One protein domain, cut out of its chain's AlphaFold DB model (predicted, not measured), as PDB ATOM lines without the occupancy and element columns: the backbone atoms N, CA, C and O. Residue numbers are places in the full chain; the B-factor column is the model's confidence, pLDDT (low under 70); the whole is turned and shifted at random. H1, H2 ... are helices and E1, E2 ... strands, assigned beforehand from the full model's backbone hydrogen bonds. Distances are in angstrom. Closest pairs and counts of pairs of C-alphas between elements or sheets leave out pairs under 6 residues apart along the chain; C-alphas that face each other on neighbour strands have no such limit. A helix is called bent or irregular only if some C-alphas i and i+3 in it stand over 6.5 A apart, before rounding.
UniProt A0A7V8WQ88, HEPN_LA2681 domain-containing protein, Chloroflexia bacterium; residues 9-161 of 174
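What this domain is: This is residues 9 to 161 of the 174 residues of the protein "HEPN_LA2681 domain-containing protein" of Chloroflexia bacterium (UniProt A0A7V8WQ88). What shape does the model make? The long helix H5, 56.6 A from first to last C-alpha, runs along most of the 69 A length of the model, with H1 side by side with it, H3 packing on residues 135 to 146 of H5 and H4 crossing H1. The strands E1 and E2 sit by the start of H5; residues 109 to 115 stick out at that end and residues 151 to 161 at the other. What is it made of? The printed part has 153 residues, mostly helix, in the order H1 H2 H3 H4 E1 E2 H5, its two-strand sheet parallel; it is loose, radius of gyration of the C-alphas 18.7 A, spanning 69 by 31 by 22 A.

How they stand to each other: How do the helices stand? H1, residues 9 to 34, touches H5, residues 122 to 160, at a shallow tilt of 23 degrees, the same way, the C-alphas of Tyr 17 and Gly 129 closest at 5.0 A. H3, residues 69 to 80, touches H5 at 24 degrees, a shallow tilt, opposite ways, C-alphas 70 and 142 closest at 5.2 A; H2, residues 61 to 64, is close to H3 but not clearly touching, C-alphas 63 and 71 closest at 7.5 A. H4, residues 84 to 98, touches H1 about perpendicular at 73 degrees, C-alphas 18 and 93 closest at 6.2 A. What does the backbone show? E1, residues 102 to 104, and E2, residues 119 to 121, are parallel, N 104 and O 120 being 3.2 A apart. Every O i to N i+4 pair is within hydrogen-bond range in H3 and H5, 21 of 22 in H1 and 8 of 11 in H4; H2 is too short for one.

Where its parts are: Where are the anchors? H1 begins at C-alpha 9 (24.593, 0.027, 41.607), and H5 ends at C-alpha 160 (25.020, 55.278, 33.789). How long are the helices? H1 measures 37.1 A, H5 56.6 A and H4 21.4 A; H4 is irregular, with C-alphas 85 and 88 7.4 A apart.

The domain as a whole: Is anything cut or long? The printed part has no cut; H1 to H2 and E1 to E2 are long links. Where is confidence low? pLDDT is under 70 at residues 40 to 43, 98 to 118 and 159 to 161.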
ATOM      1  N   THR A   9      25.445  -0.676  42.575       80.75
ATOM      2  CA  THR A   9      24.593   0.027  41.607       80.75
ATOM      3  C   THR A   9      23.397   0.707  42.266       80.75
ATOM      4  O   THR A   9      23.159   1.890  42.027       80.75
ATOM      5  N   ALA A  10      22.671   0.009  43.141       81.88
ATOM      6  CA  ALA A  10      21.524   0.577  43.839       81.88
ATOM      7  C   ALA A  10      21.935   1.693  44.812       81.88
ATOM      8  O   ALA A  10      21.253   2.715  44.915       81.88
ATOM      9  N   GLY A  11      23.074   1.533  45.495       83.88
ATOM     10  CA  GLY A  11      23.659   2.585  46.331       83.88
ATOM     11  C   GLY A  11      24.020   3.838  45.527       83.88
ATOM     12  O   GLY A  11      23.633   4.947  45.899       83.88
ATOM     13  N   LEU A  12      24.694   3.661  44.385       87.81
ATOM     14  CA  LEU A  12      25.050   4.749  43.472       87.81
ATOM     15  C   LEU A  12      23.813   5.438  42.888       87.81
ATOM     16  O   LEU A  12      23.779   6.664  42.837       87.81
ATOM     17  N   ALA A  13      22.779   4.684  42.508       89.69
ATOM     18  CA  ALA A  13      21.531   5.240  41.991       89.69
ATOM     19  C   ALA A  13      20.813   6.106  43.039       89.69
ATOM     20  O   ALA A  13      20.396   7.225  42.735       89.69
ATOM     21  N   LYS A  14      20.731   5.642  44.296       89.69
ATOM     22  CA  LYS A  14      20.161   6.422  45.411       89.69
ATOM     23  C   LYS A  14      20.956   7.703  45.661       89.69
ATOM     24  O   LYS A  14      20.366   8.775  45.787       89.69
ATOM     25  N   ALA A  15      22.287   7.603  45.694       90.25
ATOM     26  CA  ALA A  15      23.169   8.750  45.892       90.25
ATOM     27  C   ALA A  15      23.050   9.770  44.750       90.25
ATOM     28  O   ALA A  15      22.913  10.967  45.007       90.25
ATOM     29  N   ALA A  16      23.037   9.305  43.498       91.94
ATOM     30  CA  ALA A  16      22.848  10.147  42.323       91.94
ATOM     31  C   ALA A  16      21.487  10.855  42.363       91.94
ATOM     32  O   ALA A  16      21.426  12.073  42.203       91.94
ATOM     33  N   TYR A  17      20.407  10.128  42.665       93.56
ATOM     34  CA  TYR A  17      19.079  10.714  42.816       93.56
ATOM     35  C   TYR A  17      19.060  11.809  43.891       93.56
ATOM     36  O   TYR A  17      18.646  12.940  43.625       93.56
ATOM     37  N   ALA A  18      19.573  11.523  45.091       91.75
ATOM     38  CA  ALA A  18      19.641  12.503  46.173       91.75
ATOM     39  C   ALA A  18      20.467  13.741  45.780       91.75
ATOM     40  O   ALA A  18      20.051  14.873  46.040       91.75
ATOM     41  N   ALA A  19      21.599  13.546  45.094       92.44
ATOM     42  CA  ALA A  19      22.436  14.635  44.604       92.44
ATOM     43  C   ALA A  19      21.682  15.550  43.626       92.44
ATOM     44  O   ALA A  19      21.790  16.769  43.741       92.44
ATOM     45  N   THR A  20      20.872  14.993  42.718       93.06
ATOM     46  CA  THR A  20      20.081  15.805  41.774       93.06
ATOM     47  C   THR A  20      19.071  16.696  42.488       93.06
ATOM     48  O   THR A  20      18.984  17.886  42.191       93.06
ATOM     49  N   TYR A  21      18.369  16.171  43.494       91.69
ATOM     50  CA  TYR A  21      17.431  16.973  44.276       91.69
ATOM     51  C   TYR A  21      18.155  18.077  45.060       91.69
ATOM     52  O   TYR A  21      17.703  19.222  45.099       91.69
ATOM     53  N   ASN A  22      19.320  17.762  45.630       92.38
ATOM     54  CA  ASN A  22      20.130  18.734  46.363       92.38
ATOM     55  C   ASN A  22      20.606  19.898  45.480       92.38
ATOM     56  O   ASN A  22      20.803  20.996  45.997       92.38
ATOM     57  N   ILE A  23      20.775  19.702  44.166       96.38
ATOM     58  CA  ILE A  23      21.088  20.810  43.248       96.38
ATOM     59  C   ILE A  23      19.937  21.821  43.222       96.38
ATOM     60  O   ILE A  23      20.194  23.014  43.353       96.38
ATOM     61  N   LEU A  24      18.681  21.373  43.130       95.88
ATOM     62  CA  LEU A  24      17.526  22.282  43.152       95.88
ATOM     63  C   LEU A  24      17.450  23.073  44.464       95.88
ATOM     64  O   LEU A  24      17.203  24.278  44.449       95.88
ATOM     65  N   ASP A  25      17.705  22.431  45.604       93.50
ATOM     66  CA  ASP A  25      17.712  23.138  46.890       93.50
ATOM     67  C   ASP A  25      18.863  24.146  46.989       93.50
ATOM     68  O   ASP A  25      18.676  25.243  47.511       93.50
ATOM     69  N   LYS A  26      20.033  23.844  46.413       95.81
ATOM     70  CA  LYS A  26      21.128  24.820  46.304       95.81
ATOM     71  C   LYS A  26      20.764  26.005  45.414       95.81
ATOM     72  O   LYS A  26      21.114  27.126  45.767       95.81
ATOM     73  N   ILE A  27      20.033  25.788  44.317       96.88
ATOM     74  CA  ILE A  27      19.475  26.884  43.507       96.88
ATOM     75  C   ILE A  27      18.541  27.742  44.368       96.88
ATOM     76  O   ILE A  27      18.609  28.962  44.314       96.88
ATOM     77  N   ALA A  28      17.711  27.126  45.209       95.25
ATOM     78  CA  ALA A  28      16.811  27.847  46.106       95.25
ATOM     79  C   ALA A  28      17.567  28.729  47.113       95.25
ATOM     80  O   ALA A  28      17.232  29.897  47.291       95.25
ATOM     81  N   VAL A  29      18.608  28.181  47.746       94.44
ATOM     82  CA  VAL A  29      19.478  28.931  48.667       94.44
ATOM     83  C   VAL A  29      20.198  30.062  47.936       94.44
ATOM     84  O   VAL A  29      20.251  31.180  48.440       94.44
ATOM     85  N   PHE A  30      20.704  29.793  46.733       95.62
ATOM     86  CA  PHE A  30      21.342  30.801  45.896       95.62
ATOM     87  C   PHE A  30      20.382  31.949  45.556       95.62
ATOM     88  O   PHE A  30      20.717  33.102  45.790       95.62
ATOM     89  N   LEU A  31      19.171  31.645  45.079       95.00
ATOM     90  CA  LEU A  31      18.153  32.653  44.766       95.00
ATOM     91  C   LEU A  31      17.764  33.472  45.995       95.00
ATOM     92  O   LEU A  31      17.572  34.678  45.886       95.00
ATOM     93  N   LYS A  32      17.674  32.834  47.168       93.44
ATOM     94  CA  LYS A  32      17.405  33.528  48.430       93.44
ATOM     95  C   LYS A  32      18.454  34.607  48.703       93.44
ATOM     96  O   LYS A  32      18.089  35.721  49.058       93.44
ATOM     97  N   TRP A  33      19.731  34.277  48.517       92.25
ATOM     98  CA  TRP A  33      20.835  35.220  48.688       92.25
ATOM     99  C   TRP A  33      20.849  36.297  47.596       92.25
ATOM    100  O   TRP A  33      20.862  37.482  47.914       92.25
ATOM    101  N   GLU A  34      20.765  35.897  46.326       92.88
ATOM    102  CA  GLU A  34      20.857  36.796  45.167       92.88
ATOM    103  C   GLU A  34      19.717  37.826  45.116       92.88
ATOM    104  O   GLU A  34      19.903  38.954  44.667       92.88
ATOM    105  N   LEU A  35      18.528  37.447  45.585       92.25
ATOM    106  CA  LEU A  35      17.351  38.317  45.640       92.25
ATOM    107  C   LEU A  35      17.157  38.978  47.009       92.25
ATOM    108  O   LEU A  35      16.147  39.648  47.209       92.25
ATOM    109  N   ALA A  36      18.088  38.772  47.948       91.88
ATOM    110  CA  ALA A  36      18.001  39.249  49.327       91.88
ATOM    111  C   ALA A  36      16.642  38.933  49.989       91.88
ATOM    112  O   ALA A  36      16.055  39.771  50.676       91.88
ATOM    113  N   LEU A  37      16.121  37.721  49.762       90.88
ATOM    114  CA  LEU A  37      14.817  37.326  50.288       90.88
ATOM    115  C   LEU A  37      14.861  37.265  51.825       90.88
ATOM    116  O   LEU A  37      15.829  36.734  52.381       90.88
ATOM    117  N   PRO A  38      13.802  37.719  52.521       86.31
ATOM    118  CA  PRO A  38      13.728  37.664  53.974       86.31
ATOM    119  C   PRO A  38      13.961  36.254  54.518       86.31
ATOM    120  O   PRO A  38      13.518  35.260  53.928       86.31
ATOM    121  N   GLU A  39      14.615  36.170  55.679       74.25
ATOM    122  CA  GLU A  39      14.774  34.912  56.402       74.25
ATOM    123  C   GLU A  39      13.402  34.289  56.685       74.25
ATOM    124  O   GLU A  39      12.560  34.867  57.371       74.25
ATOM    125  N   SER A  40      13.160  33.105  56.125       68.00
ATOM    126  CA  SER A  40      11.992  32.301  56.468       68.00
ATOM    127  C   SER A  40      12.361  31.347  57.595       68.00
ATOM    128  O   SER A  40      13.392  30.685  57.502       68.00
ATOM    129  N   GLU A  41      11.475  31.155  58.570       56.59
ATOM    130  CA  GLU A  41      11.649  30.187  59.671       56.59
ATOM    131  C   GLU A  41      11.794  28.719  59.207       56.59
ATOM    132  O   GLU A  41      12.039  27.823  60.012       56.59
ATOM    133  N   THR A  42      11.609  28.435  57.913       59.62
ATOM    134  CA  THR A  42      11.581  27.075  57.372       59.62
ATOM    135  C   THR A  42      12.758  26.750  56.467       59.62
ATOM    136  O   THR A  42      13.254  27.598  55.731       59.62
ATOM    137  N   ASP A  43      13.098  25.462  56.447       69.75
ATOM    138  CA  ASP A  43      14.070  24.855  55.542       69.75
ATOM    139  C   ASP A  43      13.841  25.277  54.075       69.75
ATOM    140  O   ASP A  43      12.743  25.087  53.516       69.75
ATOM    141  N   THR A  44      14.870  25.894  53.483       84.75
ATOM    142  CA  THR A  44      14.833  26.480  52.137       84.75
ATOM    143  C   THR A  44      14.910  25.356  51.113       84.75
ATOM    144  O   THR A  44      15.884  24.616  51.049       84.75
ATOM    145  N   SER A  45      13.868  25.227  50.297       90.88
ATOM    146  CA  SER A  45      13.816  24.235  49.220       90.88
ATOM    147  C   SER A  45      13.325  24.880  47.943       90.88
ATOM    148  O   SER A  45      12.610  25.889  47.990       90.88
ATOM    149  N   PHE A  46      13.642  24.261  46.808       93.75
ATOM    150  CA  PHE A  46      13.280  24.803  45.496       93.75
ATOM    151  C   PHE A  46      11.789  25.082  45.353       93.75
ATOM    152  O   PHE A  46      11.408  26.057  44.734       93.75
ATOM    153  N   ARG A  47      10.920  24.288  45.982       91.50
ATOM    154  CA  ARG A  47       9.467  24.517  45.933       91.50
ATOM    155  C   ARG A  47       8.968  25.625  46.860       91.50
ATOM    156  O   ARG A  47       7.848  26.087  46.686       91.50
ATOM    157  N   ARG A  48       9.740  26.004  47.879       90.25
ATOM    158  CA  ARG A  48       9.288  26.922  48.937       90.25
ATOM    159  C   ARG A  48       9.842  28.331  48.811       90.25
ATOM    160  O   ARG A  48       9.195  29.247  49.299       90.25
ATOM    161  N   VAL A  49      10.996  28.511  48.165       92.88
ATOM    162  CA  VAL A  49      11.673  29.819  48.074       92.88
ATOM    163  C   VAL A  49      10.777  30.925  47.489       92.88
ATOM    164  O   VAL A  49      10.882  32.081  47.885       92.88
ATOM    165  N   TRP A  50       9.822  30.557  46.635       93.88
ATOM    166  CA  TRP A  50       8.917  31.468  45.925       93.88
ATOM    167  C   TRP A  50       7.847  32.140  46.792       93.88
ATOM    168  O   TRP A  50       7.303  33.171  46.398       93.88
ATOM    169  N   HIS A  51       7.527  31.574  47.958       91.62
ATOM    170  CA  HIS A  51       6.419  32.036  48.798       91.62
ATOM    171  C   HIS A  51       6.915  32.527  50.166       91.62
ATOM    172  O   HIS A  51       7.876  31.961  50.697       91.62
ATOM    173  N   PRO A  52       6.274  33.555  50.762       87.38
ATOM    174  CA  PRO A  52       6.610  34.063  52.096       87.38
ATOM    175  C   PRO A  52       6.579  32.990  53.188       87.38
ATOM    176  O   PRO A  52       7.483  32.916  54.017       87.38
ATOM    177  N   ASP A  53       5.560  32.135  53.144       84.25
ATOM    178  CA  ASP A  53       5.306  31.076  54.110       84.25
ATOM    179  C   ASP A  53       4.654  29.857  53.430       84.25
ATOM    180  O   ASP A  53       4.313  29.883  52.248       84.25
ATOM    181  N   ARG A  54       4.470  28.761  54.179       76.25
ATOM    182  CA  ARG A  54       3.961  27.479  53.645       76.25
ATOM    183  C   ARG A  54       2.485  27.496  53.240       76.25
ATOM    184  O   ARG A  54       2.061  26.594  52.520       76.25
ATOM    185  N   ARG A  55       1.687  28.415  53.784       79.81
ATOM    186  CA  ARG A  55       0.245  28.545  53.520       79.81
ATOM    187  C   ARG A  55      -0.021  29.553  52.410       79.81
ATOM    188  O   ARG A  55      -1.036  29.433  51.723       79.81
ATOM    189  N   SER A  56       0.877  30.517  52.231       81.06
ATOM    190  CA  SER A  56       0.802  31.483  51.150       81.06
ATOM    191  C   SER A  56       0.938  30.801  49.791       81.06
ATOM    192  O   SER A  56       1.821  29.979  49.558       81.06
ATOM    193  N   LYS A  57       0.037  31.174  48.883       82.69
ATOM    194  CA  LYS A  57       0.109  30.845  47.452       82.69
ATOM    195  C   LYS A  57       0.580  32.037  46.622       82.69
ATOM    196  O   LYS A  57       0.588  31.978  45.397       82.69
ATOM    197  N   THR A  58       0.920  33.138  47.284       89.44
ATOM    198  CA  THR A  58       1.287  34.384  46.627       89.44
ATOM    199  C   THR A  58       2.784  34.383  46.371       89.44
ATOM    200  O   THR A  58       3.572  34.084  47.271       89.44
ATOM    201  N   LEU A  59       3.176  34.697  45.139       92.75
ATOM    202  CA  LEU A  59       4.577  34.902  44.783       92.75
ATOM    203  C   LEU A  59       5.124  36.119  45.543       92.75
ATOM    204  O   LEU A  59       4.462  37.161  45.594       92.75
ATOM    205  N   ARG A  60       6.315  35.973  46.130       92.06
ATOM    206  CA  ARG A  60       7.058  37.040  46.821       92.06
ATOM    207  C   ARG A  60       7.139  38.318  45.982       92.06
ATOM    208  O   ARG A  60       7.362  38.245  44.772       92.06
ATOM    209  N   SER A  61       6.955  39.479  46.610       92.12
ATOM    210  CA  SER A  61       7.004  40.768  45.908       92.12
ATOM    211  C   SER A  61       8.386  41.026  45.319       92.12
ATOM    212  O   SER A  61       8.466  41.443  44.174       92.12
ATOM    213  N   GLU A  62       9.451  40.632  46.017       92.31
ATOM    214  CA  GLU A  62      10.846  40.737  45.573       92.31
ATOM    215  C   GLU A  62      11.090  39.999  44.247       92.31
ATOM    216  O   GLU A  62      11.903  40.412  43.427       92.31
ATOM    217  N   ILE A  63      10.356  38.904  44.020       92.94
ATOM    218  CA  ILE A  63      10.404  38.126  42.776       92.94
ATOM    219  C   ILE A  63       9.525  38.776  41.706       92.94
ATOM    220  O   ILE A  63       9.912  38.857  40.543       92.94
ATOM    221  N   ARG A  64       8.336  39.254  42.087       93.56
ATOM    222  CA  ARG A  64       7.410  39.923  41.161       93.56
ATOM    223  C   ARG A  64       7.996  41.217  40.602       93.56
ATOM    224  O   ARG A  64       7.858  41.457  39.414       93.56
ATOM    225  N   GLU A  65       8.663  42.008  41.434       92.88
ATOM    226  CA  GLU A  65       9.252  43.304  41.081       92.88
ATOM    227  C   GLU A  65      10.446  43.190  40.126       92.88
ATOM    228  O   GLU A  65      10.744  44.146  39.413       92.88
ATOM    229  N   LYS A  66      11.116  42.031  40.066       91.44
ATOM    230  CA  LYS A  66      12.214  41.796  39.114       91.44
ATOM    231  C   LYS A  66      11.760  41.739  37.656       91.44
ATOM    232  O   LYS A  66      12.606  41.976  36.790       91.44
ATOM    233  N   ASP A  67      10.482  41.415  37.429       92.25
ATOM    234  CA  ASP A  67       9.839  41.258  36.114       92.25
ATOM    235  C   ASP A  67      10.718  40.484  35.115       92.25
ATOM    236  O   ASP A  67      10.987  40.921  33.997       92.25
ATOM    237  N   ASP A  68      11.260  39.350  35.573       94.88
ATOM    238  CA  ASP A  68      12.220  38.553  34.815       94.88
ATOM    239  C   ASP A  68      11.585  37.233  34.343       94.88
ATOM    240  O   ASP A  68      11.197  36.402  35.175       94.88
ATOM    241  N   PRO A  69      11.496  36.993  33.022       96.31
ATOM    242  CA  PRO A  69      10.842  35.805  32.486       96.31
ATOM    243  C   PRO A  69      11.566  34.506  32.859       96.31
ATOM    244  O   PRO A  69      10.920  33.467  32.987       96.31
ATOM    245  N   ASN A  70      12.884  34.538  33.075       97.38
ATOM    246  CA  ASN A  70      13.642  33.355  33.479       97.38
ATOM    247  C   ASN A  70      13.351  32.992  34.938       97.38
ATOM    248  O   ASN A  70      13.252  31.813  35.284       97.38
ATOM    249  N   LEU A  71      13.160  34.002  35.788       96.06
ATOM    250  CA  LEU A  71      12.766  33.797  37.177       96.06
ATOM    251  C   LEU A  71      11.331  33.255  37.280       96.06
ATOM    252  O   LEU A  71      11.065  32.372  38.097       96.06
ATOM    253  N   TYR A  72      10.425  33.711  36.410       96.88
ATOM    254  CA  TYR A  72       9.079  33.141  36.299       96.88
ATOM    255  C   TYR A  72       9.083  31.713  35.751       96.88
ATOM    256  O   TYR A  72       8.374  30.870  36.289       96.88
ATOM    257  N   ALA A  73       9.942  31.390  34.781       97.62
ATOM    258  CA  ALA A  73      10.099  30.015  34.314       97.62
ATOM    259  C   ALA A  73      10.568  29.073  35.441       97.62
ATOM    260  O   ALA A  73      10.035  27.975  35.601       97.62
ATOM    261  N   LEU A  74      11.518  29.511  36.279       97.50
ATOM    262  CA  LEU A  74      11.937  28.750  37.463       97.50
ATOM    263  C   LEU A  74      10.794  28.548  38.468       97.50
ATOM    264  O   LEU A  74      10.666  27.464  39.046       97.50
ATOM    265  N   TYR A  75       9.963  29.571  38.671       96.56
ATOM    266  CA  TYR A  75       8.774  29.477  39.515       96.56
ATOM    267  C   TYR A  75       7.751  28.480  38.952       96.56
ATOM    268  O   TYR A  75       7.295  27.598  39.683       96.56
ATOM    269  N   ASP A  76       7.450  28.548  37.656       96.25
ATOM    270  CA  ASP A  76       6.522  27.631  36.990       96.25
ATOM    271  C   ASP A  76       6.997  26.181  37.092       96.25
ATOM    272  O   ASP A  76       6.215  25.286  37.419       96.25
ATOM    273  N   MET A  77       8.300  25.940  36.938       96.25
ATOM    274  CA  MET A  77       8.890  24.620  37.171       96.25
ATOM    275  C   MET A  77       8.700  24.134  38.613       96.25
ATOM    276  O   MET A  77       8.483  22.946  38.855       96.25
ATOM    277  N   ALA A  78       8.787  25.027  39.600       94.69
ATOM    278  CA  ALA A  78       8.559  24.669  40.995       94.69
ATOM    279  C   ALA A  78       7.086  24.326  41.276       94.69
ATOM    280  O   ALA A  78       6.809  23.436  42.093       94.69
ATOM    281  N   LEU A  79       6.152  24.993  40.588       93.94
ATOM    282  CA  LEU A  79       4.734  24.638  40.596       93.94
ATOM    283  C   LEU A  79       4.502  23.280  39.930       93.94
ATOM    284  O   LEU A  79       3.804  22.441  40.504       93.94
ATOM    285  N   GLU A  80       5.119  23.038  38.772       94.88
ATOM    286  CA  GLU A  80       5.051  21.771  38.042       94.88
ATOM    287  C   GLU A  80       5.554  20.610  38.902       94.88
ATOM    288  O   GLU A  80       4.821  19.647  39.122       94.88
ATOM    289  N   LEU A  81       6.730  20.743  39.521       92.88
ATOM    290  CA  LEU A  81       7.276  19.751  40.455       92.88
ATOM    291  C   LEU A  81       6.347  19.499  41.662       92.88
ATOM    292  O   LEU A  81       6.461  18.492  42.364       92.88
ATOM    293  N   GLY A  82       5.430  20.429  41.940       90.12
ATOM    294  CA  GLY A  82       4.406  20.292  42.963       90.12
ATOM    295  C   GLY A  82       3.107  19.623  42.533       90.12
ATOM    296  O   GLY A  82       2.294  19.322  43.412       90.12
ATOM    297  N   GLN A  83       2.911  19.375  41.242       92.75
ATOM    298  CA  GLN A  83       1.713  18.727  40.724       92.75
ATOM    299  C   GLN A  83       1.642  17.249  41.142       92.75
ATOM    300  O   GLN A  83       2.674  16.609  41.361       92.75
ATOM    301  N   PRO A  84       0.429  16.659  41.209       90.94
ATOM    302  CA  PRO A  84       0.251  15.251  41.565       90.94
ATOM    303  C   PRO A  84       1.096  14.292  40.721       90.94
ATOM    304  O   PRO A  84       1.641  13.334  41.264       90.94
ATOM    305  N   ALA A  85       1.270  14.599  39.430       90.38
ATOM    306  CA  ALA A  85       2.069  13.808  38.499       90.38
ATOM    307  C   ALA A  85       3.544  13.677  38.913       90.38
ATOM    308  O   ALA A  85       4.161  12.673  38.588       90.38
ATOM    309  N   PHE A  86       4.096  14.642  39.658       92.25
ATOM    310  CA  PHE A  86       5.507  14.676  40.066       92.25
ATOM    311  C   PHE A  86       5.712  14.547  41.578       92.25
ATOM    312  O   PHE A  86       6.847  14.521  42.058       92.25
ATOM    313  N   LYS A  87       4.629  14.408  42.353       87.81
ATOM    314  CA  LYS A  87       4.687  14.271  43.816       87.81
ATOM    315  C   LYS A  87       5.587  13.111  44.258       87.81
ATOM    316  O   LYS A  87       6.313  13.250  45.245       87.81
ATOM    317  N   TYR A  88       5.584  12.017  43.493       88.00
ATOM    318  CA  TYR A  88       6.399  10.830  43.752       88.00
ATOM    319  C   TYR A  88       7.903  11.140  43.826       88.00
ATOM    320  O   TYR A  88       8.610  10.502  44.595       88.00
ATOM    321  N   LEU A  89       8.393  12.161  43.112       91.00
ATOM    322  CA  LEU A  89       9.808  12.540  43.128       91.00
ATOM    323  C   LEU A  89      10.236  13.100  44.495       91.00
ATOM    324  O   LEU A  89      11.307  12.780  45.022       91.00
ATOM    325  N   GLY A  90       9.381  13.922  45.106       87.19
ATOM    326  CA  GLY A  90       9.614  14.448  46.451       87.19
ATOM    327  C   GLY A  90       9.485  13.373  47.529       87.19
ATOM    328  O   GLY A  90      10.277  13.349  48.476       87.19
ATOM    329  N   ASP A  91       8.513  12.472  47.369       86.38
ATOM    330  CA  ASP A  91       8.304  11.345  48.279       86.38
ATOM    331  C   ASP A  91       9.505  10.380  48.222       86.38
ATOM    332  O   ASP A  91      10.077  10.063  49.264       86.38
ATOM    333  N   LEU A  92      10.005  10.058  47.023       87.31
ATOM    334  CA  LEU A  92      11.190   9.222  46.814       87.31
ATOM    335  C   LEU A  92      12.457   9.818  47.444       87.31
ATOM    336  O   LEU A  92      13.239   9.102  48.067       87.31
ATOM    337  N   ARG A  93      12.654  11.141  47.359       86.38
ATOM    338  CA  ARG A  93      13.763  11.813  48.060       86.38
ATOM    339  C   ARG A  93      13.659  11.608  49.572       86.38
ATOM    340  O   ARG A  93      14.661  11.302  50.224       86.38
ATOM    341  N   ARG A  94      12.458  11.796  50.133       84.00
ATOM    342  CA  ARG A  94      12.212  11.615  51.569       84.00
ATOM    343  C   ARG A  94      12.463  10.170  51.983       84.00
ATOM    344  O   ARG A  94      13.079   9.972  53.026       84.00
ATOM    345  N   ALA A  95      12.047   9.207  51.164       82.81
ATOM    346  CA  ALA A  95      12.345   7.799  51.359       82.81
ATOM    347  C   ALA A  95      13.862   7.590  51.438       82.81
ATOM    348  O   ALA A  95      14.383   7.278  52.497       82.81
ATOM    349  N   ILE A  96      14.608   7.949  50.389       83.00
ATOM    350  CA  ILE A  96      16.071   7.776  50.338       83.00
ATOM    351  C   ILE A  96      16.791   8.417  51.536       83.00
ATOM    352  O   ILE A  96      17.750   7.845  52.046       83.00
ATOM    353  N   THR A  97      16.344   9.594  51.982       74.31
ATOM    354  CA  THR A  97      17.047  10.377  53.014       74.31
ATOM    355  C   THR A  97      16.676   9.967  54.442       74.31
ATOM    356  O   THR A  97      17.511  10.059  55.336       74.31
ATOM    357  N   HIS A  98      15.433   9.540  54.682       66.56
ATOM    358  CA  HIS A  98      14.907   9.353  56.041       66.56
ATOM    359  C   HIS A  98      14.324   7.965  56.326       66.56
ATOM    360  O   HIS A  98      14.149   7.625  57.493       66.56
ATOM    361  N   ARG A  99      13.994   7.166  55.306       58.47
ATOM    362  CA  ARG A  99      13.346   5.855  55.461       58.47
ATOM    363  C   ARG A  99      14.056   4.836  54.587       58.47
ATOM    364  O   ARG A  99      13.859   4.851  53.385       58.47
ATOM    365  N   HIS A 100      14.876   3.975  55.183       61.88
ATOM    366  CA  HIS A 100      15.625   2.893  54.528       61.88
ATOM    367  C   HIS A 100      14.924   2.319  53.275       61.88
ATOM    368  O   HIS A 100      14.124   1.392  53.369       61.88
ATOM    369  N   LEU A 101      15.214   2.901  52.103       59.47
ATOM    370  CA  LEU A 101      14.594   2.521  50.836       59.47
ATOM    371  C   LEU A 101      15.242   1.219  50.376       59.47
ATOM    372  O   LEU A 101      16.462   1.182  50.170       59.47
ATOM    373  N   VAL A 102      14.448   0.170  50.185       67.38
ATOM    374  CA  VAL A 102      14.938  -1.133  49.718       67.38
ATOM    375  C   VAL A 102      14.680  -1.259  48.216       67.38
ATOM    376  O   VAL A 102      13.578  -1.014  47.727       67.38
ATOM    377  N   THR A 103      15.730  -1.598  47.473       59.38
ATOM    378  CA  THR A 103      15.725  -1.747  46.012       59.38
ATOM    379  C   THR A 103      15.640  -3.219  45.634       59.38
ATOM    380  O   THR A 103      16.325  -4.050  46.233       59.38
ATOM    381  N   HIS A 104      14.811  -3.538  44.642       62.94
ATOM    382  CA  HIS A 104      14.635  -4.902  44.142       62.94
ATOM    383  C   HIS A 104      14.799  -4.964  42.621       62.94
ATOM    384  O   HIS A 104      14.448  -4.018  41.917       62.94
ATOM    385  N   ASP A 105      15.324  -6.096  42.147       47.97
ATOM    386  CA  ASP A 105      15.721  -6.338  40.750       47.97
ATOM    387  C   ASP A 105      14.640  -7.098  39.938       47.97
ATOM    388  O   ASP A 105      14.662  -7.136  38.715       47.97
ATOM    389  N   TRP A 106      13.636  -7.695  40.598       42.62
ATOM    390  CA  TRP A 106      12.538  -8.414  39.932       42.62
ATOM    391  C   TRP A 106      11.239  -8.374  40.748       42.62
ATOM    392  O   TRP A 106      11.293  -8.314  41.978       42.62
ATOM    393  N   LEU A 107      10.085  -8.442  40.057       45.38
ATOM    394  CA  LEU A 107       8.716  -8.494  40.601       45.38
ATOM    395  C   LEU A 107       8.643  -9.321  41.897       45.38
ATOM    396  O   LEU A 107       8.512 -10.548  41.869       45.38
ATOM    397  N   ARG A 108       8.649  -8.649  43.050       46.94
ATOM    398  CA  ARG A 108       8.138  -9.242  44.282       46.94
ATOM    399  C   ARG A 108       6.650  -8.926  44.321       46.94
ATOM    400  O   ARG A 108       6.263  -7.759  44.318       46.94
ATOM    401  N   MET A 109       5.832  -9.980  44.292       43.34
ATOM    402  CA  MET A 109       4.399  -9.890  44.561       43.34
ATOM    403  C   MET A 109       4.188  -9.034  45.808       43.34
ATOM    404  O   MET A 109       4.800  -9.278  46.849       43.34
ATOM    405  N   VAL A 110       3.325  -8.032  45.667       43.03
ATOM    406  CA  VAL A 110       2.739  -7.241  46.748       43.03
ATOM    407  C   VAL A 110       2.142  -8.222  47.762       43.03
ATOM    408  O   VAL A 110       1.066  -8.761  47.532       43.03
ATOM    409  N   GLY A 111       2.884  -8.546  48.821       40.38
ATOM    410  CA  GLY A 111       2.503  -9.613  49.751       40.38
ATOM    411  C   GLY A 111       2.797  -9.302  51.210       40.38
ATOM    412  O   GLY A 111       1.964  -9.577  52.061       40.38
ATOM    413  N   GLU A 112       3.920  -8.658  51.518       40.16
ATOM    414  CA  GLU A 112       4.262  -8.298  52.897       40.16
ATOM    415  C   GLU A 112       4.876  -6.901  52.910       40.16
ATOM    416  O   GLU A 112       6.086  -6.713  52.808       40.16
ATOM    417  N   HIS A 113       4.015  -5.886  52.978       40.84
ATOM    418  CA  HIS A 113       4.447  -4.544  53.343       40.84
ATOM    419  C   HIS A 113       4.747  -4.540  54.841       40.84
ATOM    420  O   HIS A 113       3.832  -4.469  55.661       40.84
ATOM    421  N   SER A 114       6.028  -4.600  55.210       43.28
ATOM    422  CA  SER A 114       6.414  -4.040  56.502       43.28
ATOM    423  C   SER A 114       6.125  -2.538  56.436       43.28
ATOM    424  O   SER A 114       6.483  -1.863  55.473       43.28
ATOM    425  N   THR A 115       5.422  -2.001  57.427       48.50
ATOM    426  CA  THR A 115       4.981  -0.594  57.468       48.50
ATOM    427  C   THR A 115       6.126   0.428  57.492       48.50
ATOM    428  O   THR A 115       5.871   1.630  57.450       48.50
ATOM    429  N   GLU A 116       7.381  -0.026  57.559       46.19
ATOM    430  CA  GLU A 116       8.573   0.802  57.760       46.19
ATOM    431  C   GLU A 116       9.497   0.899  56.533       46.19
ATOM    432  O   GLU A 116      10.342   1.796  56.498       46.19
ATOM    433  N   GLN A 117       9.345   0.036  55.520       52.62
ATOM    434  CA  GLN A 117      10.245  -0.010  54.360       52.62
ATOM    435  C   GLN A 117       9.504   0.312  53.061       52.62
ATOM    436  O   GLN A 117       8.560  -0.369  52.665       52.62
ATOM    437  N   GLU A 118       9.949   1.370  52.382       63.22
ATOM    438  CA  GLU A 118       9.477   1.693  51.039       63.22
ATOM    439  C   GLU A 118      10.285   0.871  50.024       63.22
ATOM    440  O   GLU A 118      11.517   0.798  50.094       63.22
ATOM    441  N   HIS A 119       9.577   0.221  49.102       70.06
ATOM    442  CA  HIS A 119      10.155  -0.645  48.080       70.06
ATOM    443  C   HIS A 119      10.038   0.028  46.713       70.06
ATOM    444  O   HIS A 119       8.965   0.512  46.352       70.06
ATOM    445  N   ILE A 120      11.126   0.039  45.942       78.38
ATOM    446  CA  ILE A 120      11.136   0.530  44.558       78.38
ATOM    447  C   ILE A 120      11.968  -0.401  43.674       78.38
ATOM    448  O   ILE A 120      12.971  -0.967  44.124       78.38
ATOM    449  N   LEU A 121      11.561  -0.561  42.416       81.75
ATOM    450  CA  LEU A 121      12.392  -1.229  41.420       81.75
ATOM    451  C   LEU A 121      13.600  -0.350  41.081       81.75
ATOM    452  O   LEU A 121      13.498   0.880  41.042       81.75
ATOM    453  N   LEU A 122      14.756  -0.965  40.830       82.00
ATOM    454  CA  LEU A 122      15.959  -0.212  40.460       82.00
ATOM    455  C   LEU A 122      15.739   0.625  39.186       82.00
ATOM    456  O   LEU A 122      16.119   1.796  39.149       82.00
ATOM    457  N   ASP A 123      15.052   0.066  38.189       83.62
ATOM    458  CA  ASP A 123      14.723   0.758  36.938       83.62
ATOM    459  C   ASP A 123      13.813   1.976  37.149       83.62
ATOM    460  O   ASP A 123      14.004   3.018  36.512       83.62
ATOM    461  N   ASP A 124      12.867   1.893  38.088       87.38
ATOM    462  CA  ASP A 124      11.992   3.013  38.446       87.38
ATOM    463  C   ASP A 124      12.779   4.123  39.154       87.38
ATOM    464  O   ASP A 124      12.568   5.310  38.885       87.38
ATOM    465  N   LEU A 125      13.732   3.762  40.022       89.00
ATOM    466  CA  LEU A 125      14.639   4.717  40.661       89.00
ATOM    467  C   LEU A 125      15.516   5.431  39.623       89.00
ATOM    468  O   LEU A 125      15.651   6.657  39.667       89.00
ATOM    469  N   ILE A 126      16.080   4.689  38.666       90.38
ATOM    470  CA  ILE A 126      16.888   5.251  37.576       90.38
ATOM    471  C   ILE A 126      16.034   6.179  36.704       90.38
ATOM    472  O   ILE A 126      16.432   7.316  36.438       90.38
ATOM    473  N   SER A 127      14.834   5.748  36.315       92.50
ATOM    474  CA  SER A 127      13.903   6.539  35.497       92.50
ATOM    475  C   SER A 127      13.457   7.824  36.203       92.50
ATOM    476  O   SER A 127      13.412   8.904  35.599       92.50
ATOM    477  N   SER A 128      13.206   7.740  37.511       93.31
ATOM    478  CA  SER A 128      12.926   8.896  38.367       93.31
ATOM    479  C   SER A 128      14.126   9.845  38.426       93.31
ATOM    480  O   SER A 128      13.963  11.060  38.322       93.31
ATOM    481  N   GLY A 129      15.346   9.307  38.524       93.75
ATOM    482  CA  GLY A 129      16.590  10.081  38.488       93.75
ATOM    483  C   GLY A 129      16.803  10.813  37.166       93.75
ATOM    484  O   GLY A 129      17.139  11.996  37.170       93.75
ATOM    485  N   ILE A 130      16.533  10.164  36.032       95.50
ATOM    486  CA  ILE A 130      16.567  10.804  34.708       95.50
ATOM    487  C   ILE A 130      15.544  11.942  34.636       95.50
ATOM    488  O   ILE A 130      15.844  13.016  34.110       95.50
ATOM    489  N   THR A 131      14.346  11.736  35.182       95.69
ATOM    490  CA  THR A 131      13.312  12.778  35.243       95.69
ATOM    491  C   THR A 131      13.773  13.964  36.092       95.69
ATOM    492  O   THR A 131      13.705  15.102  35.627       95.69
ATOM    493  N   MET A 132      14.349  13.723  37.275       95.56
ATOM    494  CA  MET A 132      14.932  14.790  38.099       95.56
ATOM    495  C   MET A 132      16.078  15.519  37.400       95.56
ATOM    496  O   MET A 132      16.149  16.744  37.473       95.56
ATOM    497  N   LEU A 133      16.947  14.811  36.676       96.50
ATOM    498  CA  LEU A 133      18.020  15.433  35.897       96.50
ATOM    499  C   LEU A 133      17.485  16.387  34.827       96.50
ATOM    500  O   LEU A 133      18.093  17.431  34.596       96.50
ATOM    501  N   LYS A 134      16.348  16.074  34.196       97.00
ATOM    502  CA  LYS A 134      15.696  16.985  33.241       97.00
ATOM    503  C   LYS A 134      15.240  18.277  33.924       97.00
ATOM    504  O   LYS A 134      15.532  19.351  33.403       97.00
ATOM    505  N   PHE A 135      14.617  18.182  35.105       96.75
ATOM    506  CA  PHE A 135      14.265  19.357  35.912       96.75
ATOM    507  C   PHE A 135      15.504  20.162  36.312       96.75
ATOM    508  O   PHE A 135      15.539  21.370  36.117       96.75
ATOM    509  N   VAL A 136      16.553  19.504  36.813       97.69
ATOM    510  CA  VAL A 136      17.806  20.173  37.195       97.69
ATOM    511  C   VAL A 136      18.437  20.889  36.007       97.69
ATOM    512  O   VAL A 136      18.821  22.048  36.125       97.69
ATOM    513  N   LYS A 137      18.516  20.230  34.847       98.00
ATOM    514  CA  LYS A 137      19.060  20.825  33.625       98.00
ATOM    515  C   LYS A 137      18.287  22.085  33.239       98.00
ATOM    516  O   LYS A 137      18.910  23.113  32.996       98.00
ATOM    517  N   ALA A 138      16.958  22.011  33.181       97.81
ATOM    518  CA  ALA A 138      16.128  23.164  32.845       97.81
ATOM    519  C   ALA A 138      16.301  24.298  33.872       97.81
ATOM    520  O   ALA A 138      16.503  25.445  33.483       97.81
ATOM    521  N   ALA A 139      16.347  23.973  35.166       98.12
ATOM    522  CA  ALA A 139      16.533  24.962  36.222       98.12
ATOM    523  C   ALA A 139      17.898  25.662  36.121       98.12
ATOM    524  O   ALA A 139      17.980  26.876  36.260       98.12
ATOM    525  N   LEU A 140      18.972  24.929  35.822       98.25
ATOM    526  CA  LEU A 140      20.294  25.524  35.614       98.25
ATOM    527  C   LEU A 140      20.337  26.435  34.382       98.25
ATOM    528  O   LEU A 140      20.983  27.478  34.431       98.25
ATOM    529  N   VAL A 141      19.643  26.071  33.300       98.38
ATOM    530  CA  VAL A 141      19.547  26.908  32.093       98.38
ATOM    531  C   VAL A 141      18.841  28.226  32.405       98.38
ATOM    532  O   VAL A 141      19.388  29.284  32.101       98.38
ATOM    533  N   TYR A 142      17.673  28.184  33.049       98.25
ATOM    534  CA  TYR A 142      16.951  29.407  33.404       98.25
ATOM    535  C   TYR A 142      17.688  30.234  34.457       98.25
ATOM    536  O   TYR A 142      17.705  31.457  34.364       98.25
ATOM    537  N   LEU A 143      18.364  29.595  35.417       98.12
ATOM    538  CA  LEU A 143      19.200  30.306  36.379       98.12
ATOM    539  C   LEU A 143      20.365  31.031  35.691       98.12
ATOM    540  O   LEU A 143      20.625  32.190  35.994       98.12
ATOM    541  N   ALA A 144      21.057  30.367  34.764       98.06
ATOM    542  CA  ALA A 144      22.145  30.983  34.012       98.06
ATOM    543  C   ALA A 144      21.641  32.156  33.160       98.06
ATOM    544  O   ALA A 144      22.257  33.217  33.174       98.06
ATOM    545  N   ALA A 145      20.501  31.993  32.482       97.69
ATOM    546  CA  ALA A 145      19.878  33.055  31.695       97.69
ATOM    547  C   ALA A 145      19.481  34.264  32.560       97.69
ATOM    548  O   ALA A 145      19.802  35.398  32.205       97.69
ATOM    549  N   TYR A 146      18.870  34.016  33.724       96.94
ATOM    550  CA  TYR A 146      18.565  35.047  34.719       96.94
ATOM    551  C   TYR A 146      19.828  35.812  35.141       96.94
ATOM    552  O   TYR A 146      19.853  37.039  35.107       96.94
ATOM    553  N   LEU A 147      20.903  35.099  35.493       95.94
ATOM    554  CA  LEU A 147      22.147  35.727  35.941       95.94
ATOM    555  C   LEU A 147      22.835  36.535  34.845       95.94
ATOM    556  O   LEU A 147      23.320  37.628  35.118       95.94
ATOM    557  N   SER A 148      22.855  36.035  33.608       95.25
ATOM    558  CA  SER A 148      23.366  36.791  32.463       95.25
ATOM    559  C   SER A 148      22.604  38.105  32.283       95.25
ATOM    560  O   SER A 148      23.226  39.161  32.192       95.25
ATOM    561  N   GLN A 149      21.271  38.058  32.327       93.44
ATOM    562  CA  GLN A 149      20.428  39.242  32.175       93.44
ATOM    563  C   GLN A 149      20.572  40.224  33.350       93.44
ATOM    564  O   GLN A 149      20.587  41.442  33.158       93.44
ATOM    565  N   GLU A 150      20.683  39.720  34.579       91.62
ATOM    566  CA  GLU A 150      20.892  40.545  35.772       91.62
ATOM    567  C   GLU A 150      22.279  41.208  35.753       91.62
ATOM    568  O   GLU A 150      22.398  42.395  36.064       91.62
ATOM    569  N   HIS A 151      23.325  40.489  35.334       89.69
ATOM    570  CA  HIS A 151      24.662  41.057  35.162       89.69
ATOM    571  C   HIS A 151      24.675  42.166  34.108       89.69
ATOM    572  O   HIS A 151      25.205  43.242  34.379       89.69
ATOM    573  N   GLU A 152      24.049  41.953  32.949       90.38
ATOM    574  CA  GLU A 152      23.916  42.984  31.913       90.38
ATOM    575  C   GLU A 152      23.185  44.223  32.445       90.38
ATOM    576  O   GLU A 152      23.679  45.343  32.293       90.38
ATOM    577  N   ARG A 153      22.062  44.045  33.160       87.94
ATOM    578  CA  ARG A 153      21.340  45.149  33.820       87.94
ATOM    579  C   ARG A 153      22.238  45.934  34.773       87.94
ATOM    580  O   ARG A 153      22.249  47.163  34.725       87.94
ATOM    581  N   ARG A 154      23.000  45.242  35.626       87.88
ATOM    582  CA  ARG A 154      23.912  45.876  36.591       87.88
ATOM    583  C   ARG A 154      25.056  46.611  35.897       87.88
ATOM    584  O   ARG A 154      25.392  47.715  36.312       87.88
ATOM    585  N   MET A 155      25.617  46.048  34.825       85.69
ATOM    586  CA  MET A 155      26.661  46.708  34.037       85.69
ATOM    587  C   MET A 155      26.139  47.968  33.342       85.69
ATOM    588  O   MET A 155      26.797  49.003  33.402       85.69
ATOM    589  N   HIS A 156      24.948  47.926  32.742       83.81
ATOM    590  CA  HIS A 156      24.331  49.108  32.134       83.81
ATOM    591  C   HIS A 156      23.975  50.182  33.172       83.81
ATOM    592  O   HIS A 156      24.224  51.365  32.938       83.81
ATOM    593  N   ALA A 157      23.461  49.789  34.342       82.38
ATOM    594  CA  ALA A 157      23.205  50.716  35.443       82.38
ATOM    595  C   ALA A 157      24.501  51.368  35.962       82.38
ATOM    596  O   ALA A 157      24.530  52.575  36.196       82.38
ATOM    597  N   ALA A 158      25.589  50.599  36.076       75.88
ATOM    598  CA  ALA A 158      26.903  51.100  36.482       75.88
ATOM    599  C   ALA A 158      27.554  52.008  35.422       75.88
ATOM    600  O   ALA A 158      28.222  52.974  35.770       75.88
ATOM    601  N   GLN A 159      27.329  51.762  34.128       61.50
ATOM    602  CA  GLN A 159      27.779  52.664  33.057       61.50
ATOM    603  C   GLN A 159      27.024  54.007  33.057       61.50
ATOM    604  O   GLN A 159      27.581  55.014  32.629       61.50
ATOM    605  N   GLY A 160      25.784  54.042  33.563       54.50
ATOM    606  CA  GLY A 160      25.020  55.278  33.789       54.50
ATOM    607  C   GLY A 160      25.385  56.027  35.083       54.50
ATOM    608  O   GLY A 160      25.136  57.226  35.186       54.50
ATOM    609  N   LEU A 161      26.004  55.344  36.049       50.06
ATOM    610  CA  LEU A 161      26.511  55.876  37.318       50.06
ATOM    611  C   LEU A 161      28.033  55.691  37.369       50.06
ATOM    612  O   LEU A 161      28.555  54.853  38.100       50.06
TER     613      LEU A 161